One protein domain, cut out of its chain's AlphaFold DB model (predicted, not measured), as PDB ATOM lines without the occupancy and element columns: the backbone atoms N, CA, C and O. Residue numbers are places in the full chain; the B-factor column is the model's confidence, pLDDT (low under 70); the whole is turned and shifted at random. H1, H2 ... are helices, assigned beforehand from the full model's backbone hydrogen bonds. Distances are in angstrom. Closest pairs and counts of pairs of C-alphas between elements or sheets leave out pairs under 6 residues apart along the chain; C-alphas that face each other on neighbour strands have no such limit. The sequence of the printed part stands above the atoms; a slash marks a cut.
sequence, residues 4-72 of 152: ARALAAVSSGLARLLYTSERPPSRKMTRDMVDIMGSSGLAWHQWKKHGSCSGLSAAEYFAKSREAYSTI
ATOM      1  N   ALA A   4     191.359 173.974 112.771       31.88
ATOM      2  CA  ALA A   4     190.514 173.318 113.768       31.88
ATOM      3  C   ALA A   4     188.995 173.372 113.513       31.88
ATOM      4  O   ALA A   4     188.253 172.535 114.031       31.88
ATOM      5  N   ARG A   5     188.500 174.368 112.765       45.34
ATOM      6  CA  ARG A   5     187.073 174.478 112.406       45.34
ATOM      7  C   ARG A   5     186.688 173.778 111.102       45.34
ATOM      8  O   ARG A   5     185.492 173.702 110.822       45.34
ATOM      9  N   ALA A   6     187.640 173.193 110.372       37.75
ATOM     10  CA  ALA A   6     187.377 172.349 109.201       37.75
ATOM     11  C   ALA A   6     186.553 171.089 109.542       37.75
ATOM     12  O   ALA A   6     185.973 170.461 108.669       37.75
ATOM     13  N   LEU A   7     186.432 170.747 110.825       36.69
ATOM     14  CA  LEU A   7     185.811 169.505 111.294       36.69
ATOM     15  C   LEU A   7     184.340 169.644 111.695       36.69
ATOM     16  O   LEU A   7     183.706 168.677 112.114       36.69
ATOM     17  N   ALA A   8     183.774 170.846 111.579       34.56
ATOM     18  CA  ALA A   8     182.413 171.119 112.032       34.56
ATOM     19  C   ALA A   8     181.313 170.615 111.071       34.56
ATOM     20  O   ALA A   8     180.138 170.733 111.412       34.56
ATOM     21  N   ALA A   9     181.659 170.062 109.901       38.50
ATOM     22  CA  ALA A   9     180.694 169.706 108.855       38.50
ATOM     23  C   ALA A   9     180.463 168.192 108.656       38.50
ATOM     24  O   ALA A   9     179.860 167.801 107.667       38.50
ATOM     25  N   VAL A  10     180.863 167.324 109.595       37.62
ATOM     26  CA  VAL A  10     180.555 165.873 109.513       37.62
ATOM     27  C   VAL A  10     179.092 165.551 109.897       37.62
ATOM     28  O   VAL A  10     178.656 164.403 109.812       37.62
ATOM     29  N   SER A  11     178.281 166.543 110.278       36.28
ATOM     30  CA  SER A  11     176.855 166.322 110.554       36.28
ATOM     31  C   SER A  11     176.020 167.569 110.256       36.28
ATOM     32  O   SER A  11     175.771 168.401 111.129       36.28
ATOM     33  N   SER A  12     175.587 167.717 109.003       36.94
ATOM     34  CA  SER A  12     174.517 168.648 108.641       36.94
ATOM     35  C   SER A  12     173.199 168.107 109.195       36.94
ATOM     36  O   SER A  12     172.595 167.196 108.633       36.94
ATOM     37  N   GLY A  13     172.778 168.642 110.336       33.97
ATOM     38  CA  GLY A  13     171.488 168.354 110.947       33.97
ATOM     39  C   GLY A  13     171.246 169.302 112.113       33.97
ATOM     40  O   GLY A  13     171.936 169.238 113.127       33.97
ATOM     41  N   LEU A  14     170.289 170.218 111.954       39.53
ATOM     42  CA  LEU A  14     169.800 171.111 113.005       39.53
ATOM     43  C   LEU A  14     169.414 170.303 114.254       39.53
ATOM     44  O   LEU A  14     168.345 169.706 114.298       39.53
ATOM     45  N   ALA A  15     170.249 170.328 115.291       39.25
ATOM     46  CA  ALA A  15     169.868 169.837 116.608       39.25
ATOM     47  C   ALA A  15     170.411 170.763 117.697       39.25
ATOM     48  O   ALA A  15     171.536 170.660 118.188       39.25
ATOM     49  N   ARG A  16     169.550 171.716 118.048       42.41
ATOM     50  CA  ARG A  16     169.590 172.524 119.261       42.41
ATOM     51  C   ARG A  16     169.684 171.576 120.468       42.41
ATOM     52  O   ARG A  16     168.736 170.852 120.727       42.41
ATOM     53  N   LEU A  17     170.813 171.603 121.185       45.38
ATOM     54  CA  LEU A  17     170.993 171.016 122.525       45.38
ATOM     55  C   LEU A  17     170.481 169.566 122.679       45.38
ATOM     56  O   LEU A  17     169.647 169.294 123.538       45.38
ATOM     57  N   LEU A  18     171.001 168.618 121.897       55.47
ATOM     58  CA  LEU A  18     170.911 167.213 122.300       55.47
ATOM     59  C   LEU A  18     172.000 166.961 123.348       55.47
ATOM     60  O   LEU A  18     173.194 167.030 123.052       55.47
ATOM     61  N   TYR A  19     171.589 166.725 124.594       58.28
ATOM     62  CA  TYR A  19     172.466 166.151 125.607       58.28
ATOM     63  C   TYR A  19     172.774 164.722 125.165       58.28
ATOM     64  O   TYR A  19     171.954 163.825 125.342       58.28
ATOM     65  N   THR A  20     173.928 164.516 124.532       66.44
ATOM     66  CA  THR A  20     174.457 163.164 124.354       66.44
ATOM     67  C   THR A  20     174.559 162.468 125.712       66.44
ATOM     68  O   THR A  20     174.926 163.096 126.708       66.44
ATOM     69  N   SER A  21     174.236 161.175 125.755       75.94
ATOM     70  CA  SER A  21     174.532 160.308 126.900       75.94
ATOM     71  C   SER A  21     176.028 160.006 127.022       75.94
ATOM     72  O   SER A  21     176.471 159.486 128.046       75.94
ATOM     73  N   GLU A  22     176.808 160.320 125.986       86.06
ATOM     74  CA  GLU A  22     178.244 160.095 125.962       86.06
ATOM     75  C   GLU A  22     178.965 160.943 127.003       86.06
ATOM     76  O   GLU A  22     178.675 162.126 127.221       86.06
ATOM     77  N   ARG A  23     179.970 160.334 127.635       88.94
ATOM     78  CA  ARG A  23     180.781 161.030 128.633       88.94
ATOM     79  C   ARG A  23     181.531 162.187 127.963       88.94
ATOM     80  O   ARG A  23     182.083 162.015 126.874       88.94
ATOM     81  N   PRO A  24     181.620 163.358 128.619       92.50
ATOM     82  CA  PRO A  24     182.453 164.439 128.118       92.50
ATOM     83  C   PRO A  24     183.931 164.006 128.074       92.50
ATOM     84  O   PRO A  24     184.347 163.144 128.856       92.50
ATOM     85  N   PRO A  25     184.753 164.616 127.202       95.38
ATOM     86  CA  PRO A  25     186.155 164.259 127.079       95.38
ATOM     87  C   PRO A  25     186.926 164.521 128.369       95.38
ATOM     88  O   PRO A  25     186.686 165.492 129.090       95.38
ATOM     89  N   SER A  26     187.926 163.684 128.631       97.38
ATOM     90  CA  SER A  26     188.872 163.940 129.714       97.38
ATOM     91  C   SER A  26     189.777 165.136 129.391       97.38
ATOM     92  O   SER A  26     189.992 165.497 128.231       97.38
ATOM     93  N   ARG A  27     190.410 165.711 130.424       97.25
ATOM     94  CA  ARG A  27     191.437 166.752 130.238       97.25
ATOM     95  C   ARG A  27     192.620 166.272 129.391       97.25
ATOM     96  O   ARG A  27     193.272 167.090 128.755       97.25
ATOM     97  N   LYS A  28     192.935 164.970 129.414       98.00
ATOM     98  CA  LYS A  28     193.990 164.403 128.566       98.00
ATOM     99  C   LYS A  28     193.581 164.467 127.096       98.00
ATOM    100  O   LYS A  28     194.341 164.999 126.304       98.00
ATOM    101  N   MET A  29     192.365 164.036 126.771       97.69
ATOM    102  CA  MET A  29     191.867 164.036 125.393       97.69
ATOM    103  C   MET A  29     191.883 165.432 124.769       97.69
ATOM    104  O   MET A  29     192.308 165.587 123.635       97.69
ATOM    105  N   THR A  30     191.479 166.468 125.509       96.69
ATOM    106  CA  THR A  30     191.513 167.837 124.974       96.69
ATOM    107  C   THR A  30     192.931 168.394 124.844       96.69
ATOM    108  O   THR A  30     193.193 169.165 123.925       96.69
ATOM    109  N   ARG A  31     193.864 168.012 125.729       97.88
ATOM    110  CA  ARG A  31     195.288 168.366 125.588       97.88
ATOM    111  C   ARG A  31     195.932 167.699 124.377       97.88
ATOM    112  O   ARG A  31     196.699 168.353 123.683       97.88
ATOM    113  N   ASP A  32     195.575 166.450 124.102       97.38
ATOM    114  CA  ASP A  32     196.095 165.689 122.965       97.38
ATOM    115  C   ASP A  32     195.613 166.243 121.606       97.38
ATOM    116  O   ASP A  32     196.020 165.724 120.577       97.38
ATOM    117  N   MET A  33     194.754 167.273 121.580       94.81
ATOM    118  CA  MET A  33     194.258 167.934 120.361       94.81
ATOM    119  C   MET A  33     194.798 169.362 120.172       94.81
ATOM    120  O   MET A  33     194.393 170.045 119.235       94.81
ATOM    121  N   VAL A  34     195.677 169.851 121.056       93.88
ATOM    122  CA  VAL A  34     196.206 171.233 121.014       93.88
ATOM    123  C   VAL A  34     196.930 171.544 119.703       93.88
ATOM    124  O   VAL A  34     196.816 172.655 119.199       93.88
ATOM    125  N   ASP A  35     197.635 170.569 119.142       90.12
ATOM    126  CA  ASP A  35     198.394 170.680 117.895       90.12
ATOM    127  C   ASP A  35     197.517 170.975 116.668       90.12
ATOM    128  O   ASP A  35     197.967 171.670 115.764       90.12
ATOM    129  N   ILE A  36     196.265 170.503 116.649       87.56
ATOM    130  CA  ILE A  36     195.335 170.729 115.526       87.56
ATOM    131  C   ILE A  36     194.158 171.656 115.874       87.56
ATOM    132  O   ILE A  36     193.465 172.137 114.980       87.56
ATOM    133  N   MET A  37     193.913 171.906 117.168       86.38
ATOM    134  CA  MET A  37     192.820 172.755 117.671       86.38
ATOM    135  C   MET A  37     193.279 174.035 118.383       86.38
ATOM    136  O   MET A  37     192.445 174.772 118.910       86.38
ATOM    137  N   GLY A  38     194.585 174.297 118.447       88.06
ATOM    138  CA  GLY A  38     195.193 175.513 118.995       88.06
ATOM    139  C   GLY A  38     195.239 175.585 120.527       88.06
ATOM    140  O   GLY A  38     196.176 176.138 121.098       88.06
ATOM    141  N   SER A  39     194.254 175.024 121.235       92.19
ATOM    142  CA  SER A  39     194.297 174.880 122.697       92.19
ATOM    143  C   SER A  39     193.346 173.800 123.214       92.19
ATOM    144  O   SER A  39     192.371 173.429 122.559       92.19
ATOM    145  N   SER A  40     193.570 173.344 124.448       94.38
ATOM    146  CA  SER A  40     192.680 172.388 125.117       94.38
ATOM    147  C   SER A  40     191.287 172.972 125.384       94.38
ATOM    148  O   SER A  40     190.287 172.255 125.316       94.38
ATOM    149  N   GLY A  41     191.202 174.281 125.643       93.06
ATOM    150  CA  GLY A  41     189.936 174.998 125.800       93.06
ATOM    151  C   GLY A  41     189.143 175.070 124.494       93.06
ATOM    152  O   GLY A  41     187.930 174.858 124.501       93.06
ATOM    153  N   LEU A  42     189.827 175.294 123.366       91.19
ATOM    154  CA  LEU A  42     189.206 175.238 122.043       91.19
ATOM    155  C   LEU A  42     188.745 173.818 121.712       91.19
ATOM    156  O   LEU A  42     187.597 173.656 121.306       91.19
ATOM    157  N   ALA A  43     189.554 172.789 121.982       92.69
ATOM    158  CA  ALA A  43     189.145 171.397 121.787       92.69
ATOM    159  C   ALA A  43     187.886 171.034 122.597       92.69
ATOM    160  O   ALA A  43     186.937 170.453 122.067       92.69
ATOM    161  N   TRP A  44     187.822 171.450 123.867       94.38
ATOM    162  CA  TRP A  44     186.620 171.304 124.691       94.38
ATOM    163  C   TRP A  44     185.408 172.043 124.103       94.38
ATOM    164  O   TRP A  44     184.300 171.502 124.058       94.38
ATOM    165  N   HIS A  45     185.605 173.279 123.636       89.44
ATOM    166  CA  HIS A  45     184.545 174.071 123.019       89.44
ATOM    167  C   HIS A  45     183.990 173.403 121.753       89.44
ATOM    168  O   HIS A  45     182.771 173.375 121.580       89.44
ATOM    169  N   GLN A  46     184.853 172.837 120.900       89.31
ATOM    170  CA  GLN A  46     184.427 172.109 119.698       89.31
ATOM    171  C   GLN A  46     183.574 170.892 120.055       89.31
ATOM    172  O   GLN A  46     182.486 170.728 119.503       89.31
ATOM    173  N   TRP A  47     183.998 170.095 121.043       89.50
ATOM    174  CA  TRP A  47     183.182 168.988 121.541       89.50
ATOM    175  C   TRP A  47     181.808 169.472 122.021       89.50
ATOM    176  O   TRP A  47     180.790 168.979 121.548       89.50
ATOM    177  N   LYS A  48     181.753 170.481 122.899       89.94
ATOM    178  CA  LYS A  48     180.482 170.988 123.449       89.94
ATOM    179  C   LYS A  48     179.540 171.540 122.374       89.94
ATOM    180  O   LYS A  48     178.326 171.493 122.540       89.94
ATOM    181  N   LYS A  49     180.089 172.151 121.324       84.62
ATOM    182  CA  LYS A  49     179.297 172.829 120.293       84.62
ATOM    183  C   LYS A  49     178.881 171.900 119.152       84.62
ATOM    184  O   LYS A  49     177.809 172.089 118.588       84.62
ATOM    185  N   HIS A  50     179.739 170.953 118.791       85.88
ATOM    186  CA  HIS A  50     179.596 170.142 117.584       85.88
ATOM    187  C   HIS A  50     179.690 168.643 117.883       85.88
ATOM    188  O   HIS A  50     178.859 167.872 117.407       85.88
ATOM    189  N   GLY A  51     180.658 168.227 118.703       85.31
ATOM    190  CA  GLY A  51     180.868 166.814 119.031       85.31
ATOM    191  C   GLY A  51     179.708 166.174 119.795       85.31
ATOM    192  O   GLY A  51     179.278 165.080 119.439       85.31
ATOM    193  N   SER A  52     179.108 166.875 120.758       86.81
ATOM    194  CA  SER A  52     177.993 166.356 121.562       86.81
ATOM    195  C   SER A  52     176.719 166.089 120.758       86.81
ATOM    196  O   SER A  52     175.865 165.346 121.217       86.81
ATOM    197  N   CYS A  53     176.574 166.669 119.566       83.38
ATOM    198  CA  CYS A  53     175.443 166.408 118.671       83.38
ATOM    199  C   CYS A  53     175.783 165.391 117.565       83.38
ATOM    200  O   CYS A  53     174.944 165.119 116.711       83.38
ATOM    201  N   SER A  54     177.008 164.853 117.538       82.69
ATOM    202  CA  SER A  54     177.474 163.970 116.458       82.69
ATOM    203  C   SER A  54     176.996 162.520 116.582       82.69
ATOM    204  O   SER A  54     177.059 161.782 115.602       82.69
ATOM    205  N   GLY A  55     176.541 162.110 117.772       85.19
ATOM    206  CA  GLY A  55     176.243 160.711 118.098       85.19
ATOM    207  C   GLY A  55     177.484 159.839 118.331       85.19
ATOM    208  O   GLY A  55     177.333 158.649 118.569       85.19
ATOM    209  N   LEU A  56     178.691 160.411 118.267       88.19
ATOM    210  CA  LEU A  56     179.950 159.732 118.584       88.19
ATOM    211  C   LEU A  56     180.295 159.891 120.064       88.19
ATOM    212  O   LEU A  56     179.980 160.924 120.664       88.19
ATOM    213  N   SER A  57     181.043 158.936 120.619       93.06
ATOM    214  CA  SER A  57     181.753 159.163 121.878       93.06
ATOM    215  C   SER A  57     182.799 160.273 121.717       93.06
ATOM    216  O   SER A  57     183.272 160.579 120.617       93.06
ATOM    217  N   ALA A  58     183.226 160.875 122.828       93.88
ATOM    218  CA  ALA A  58     184.257 161.911 122.786       93.88
ATOM    219  C   ALA A  58     185.591 161.413 122.200       93.88
ATOM    220  O   ALA A  58     186.327 162.191 121.590       93.88
ATOM    221  N   ALA A  59     185.904 160.124 122.376       95.75
ATOM    222  CA  ALA A  59     187.117 159.515 121.838       95.75
ATOM    223  C   ALA A  59     187.038 159.378 120.317       95.75
ATOM    224  O   ALA A  59     187.942 159.833 119.619       95.75
ATOM    225  N   GLU A  60     185.932 158.842 119.806       93.50
ATOM    226  CA  GLU A  60     185.700 158.699 118.366       93.50
ATOM    227  C   GLU A  60     185.611 160.057 117.670       93.50
ATOM    228  O   GLU A  60     186.185 160.235 116.598       93.50
ATOM    229  N   TYR A  61     184.960 161.046 118.290       91.81
ATOM    230  CA  TYR A  61     184.904 162.402 117.750       91.81
ATOM    231  C   TYR A  61     186.297 163.003 117.567       91.81
ATOM    232  O   TYR A  61     186.584 163.554 116.503       91.81
ATOM    233  N   PHE A  62     187.175 162.906 118.571       94.50
ATOM    234  CA  PHE A  62     188.529 163.448 118.456       94.50
ATOM    235  C   PHE A  62     189.434 162.622 117.537       94.50
ATOM    236  O   PHE A  62     190.231 163.211 116.810       94.50
ATOM    237  N   ALA A  63     189.275 161.297 117.496       94.56
ATOM    238  CA  ALA A  63     189.977 160.453 116.531       94.56
ATOM    239  C   ALA A  63     189.606 160.843 115.092       94.56
ATOM    240  O   ALA A  63     190.481 161.166 114.291       94.56
ATOM    241  N   LYS A  64     188.306 160.942 114.802       91.81
ATOM    242  CA  LYS A  64     187.792 161.333 113.485       91.81
ATOM    243  C   LYS A  64     188.135 162.775 113.118       91.81
ATOM    244  O   LYS A  64     188.423 163.079 111.967       91.81
ATOM    245  N   SER A  65     188.143 163.659 114.112       90.62
ATOM    246  CA  SER A  65     188.630 165.032 113.983       90.62
ATOM    247  C   SER A  65     190.082 165.064 113.505       90.62
ATOM    248  O   SER A  65     190.419 165.765 112.559       90.62
ATOM    249  N   ARG A  66     190.957 164.279 114.137       93.88
ATOM    250  CA  ARG A  66     192.365 164.191 113.747       93.88
ATOM    251  C   ARG A  66     192.547 163.571 112.366       93.88
ATOM    252  O   ARG A  66     193.341 164.083 111.586       93.88
ATOM    253  N   GLU A  67     191.799 162.516 112.064       93.44
ATOM    254  CA  GLU A  67     191.806 161.874 110.750       93.44
ATOM    255  C   GLU A  67     191.448 162.884 109.654       93.44
ATOM    256  O   GLU A  67     192.248 163.124 108.757       93.44
ATOM    257  N   ALA A  68     190.321 163.580 109.787       89.69
ATOM    258  CA  ALA A  68     189.896 164.586 108.819       89.69
ATOM    259  C   ALA A  68     190.812 165.820 108.760       89.69
ATOM    260  O   ALA A  68     190.941 166.433 107.709       89.69
ATOM    261  N   TYR A  69     191.486 166.189 109.851       90.19
ATOM    262  CA  TYR A  69     192.532 167.211 109.784       90.19
ATOM    263  C   TYR A  69     193.718 166.725 108.941       90.19
ATOM    264  O   TYR A  69     194.250 167.468 108.123       90.19
ATOM    265  N   SER A  70     194.119 165.463 109.119       90.69
ATOM    266  CA  SER A  70     195.244 164.871 108.391       90.69
ATOM    267  C   SER A  70     194.971 164.680 106.898       90.69
ATOM    268  O   SER A  70     195.920 164.623 106.118       90.69
ATOM    269  N   THR A  71     193.699 164.641 106.483       89.94
ATOM    270  CA  THR A  71     193.332 164.606 105.064       89.94
ATOM    271  C   THR A  71     193.438 165.964 104.382       89.94
ATOM    272  O   THR A  71     193.159 166.019 103.194       89.94
ATOM    273  N   ILE A  72     193.816 167.054 105.064       89.94
ATOM    274  CA  ILE A  72     193.934 168.391 104.465       89.94
ATOM    275  C   ILE A  72     195.345 168.939 104.674       89.94
ATOM    276  O   ILE A  72     195.793 169.213 105.784       89.94
TER     277      ILE A  72
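Overview. This is residues 4 to 72 of the 152 residues of the protein "Ribonuclease I" of Rhodobacteraceae bacterium HIMB11 (UniProt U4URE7). The two longer helices, H3 and H4, make a loose V, with the short helices H1 and H2 gathered beside it and H2 near its open end. Residues 4 to 26, with no named element, swing in a wide loop past the corner of the V. The printed part has 69 residues with four named helices, H1 to H4 in order, and no named strand; its class is all helix, though only 32 residues are in named elements. It is compact, with a radius of gyration of the C-alphas of 11.1 A and spans of 28 by 25 by 17 A.

Arrangement. After residues 4 to 26, H1, residues 27 to 31, and H2, residues 34 to 37, meet only through their tight link. H1 touches H3, residues 40 to 49; their closest C-alphas, of Thr 30 and Ser 40, are 4.7 A apart. H2 and H3 only just touch, only at the corner, with 3 pairs of C-alphas within 8 A, the closest those of Val 34 and Ser 40 at 5.5 A. H4, residues 58 to 70, is close to H3 but not clearly touching: the closest C-alphas, of Trp 47 and Ala 58, are 7.3 A apart, and the lines are only just about perpendicular at 72 degrees. H4 is also close to H2 but not clearly touching, the closest C-alphas being those of Ile 36 and Tyr 69 at 7.3 A. In H1, H3 and H4 every O i to N i+4 pair is within hydrogen-bond range; H2 is too short for one, and its single O i to N i+3 pair is out of range.

Along the chain. H1 begins at C-alpha 27 (191.437, 166.752, 130.238). H3 measures 14.2 A and H4 18.3 A from first to last C-alpha; H4 ends at C-alpha 70 (195.244, 164.871, 108.391).

Size, cuts and confidence. The two C-alphas farthest apart, of Ser 21 and Ile 72, are 30.7 A apart. The printed part has no cut and no long link between helices. Residues 4 to 20 are under 70 in pLDDT.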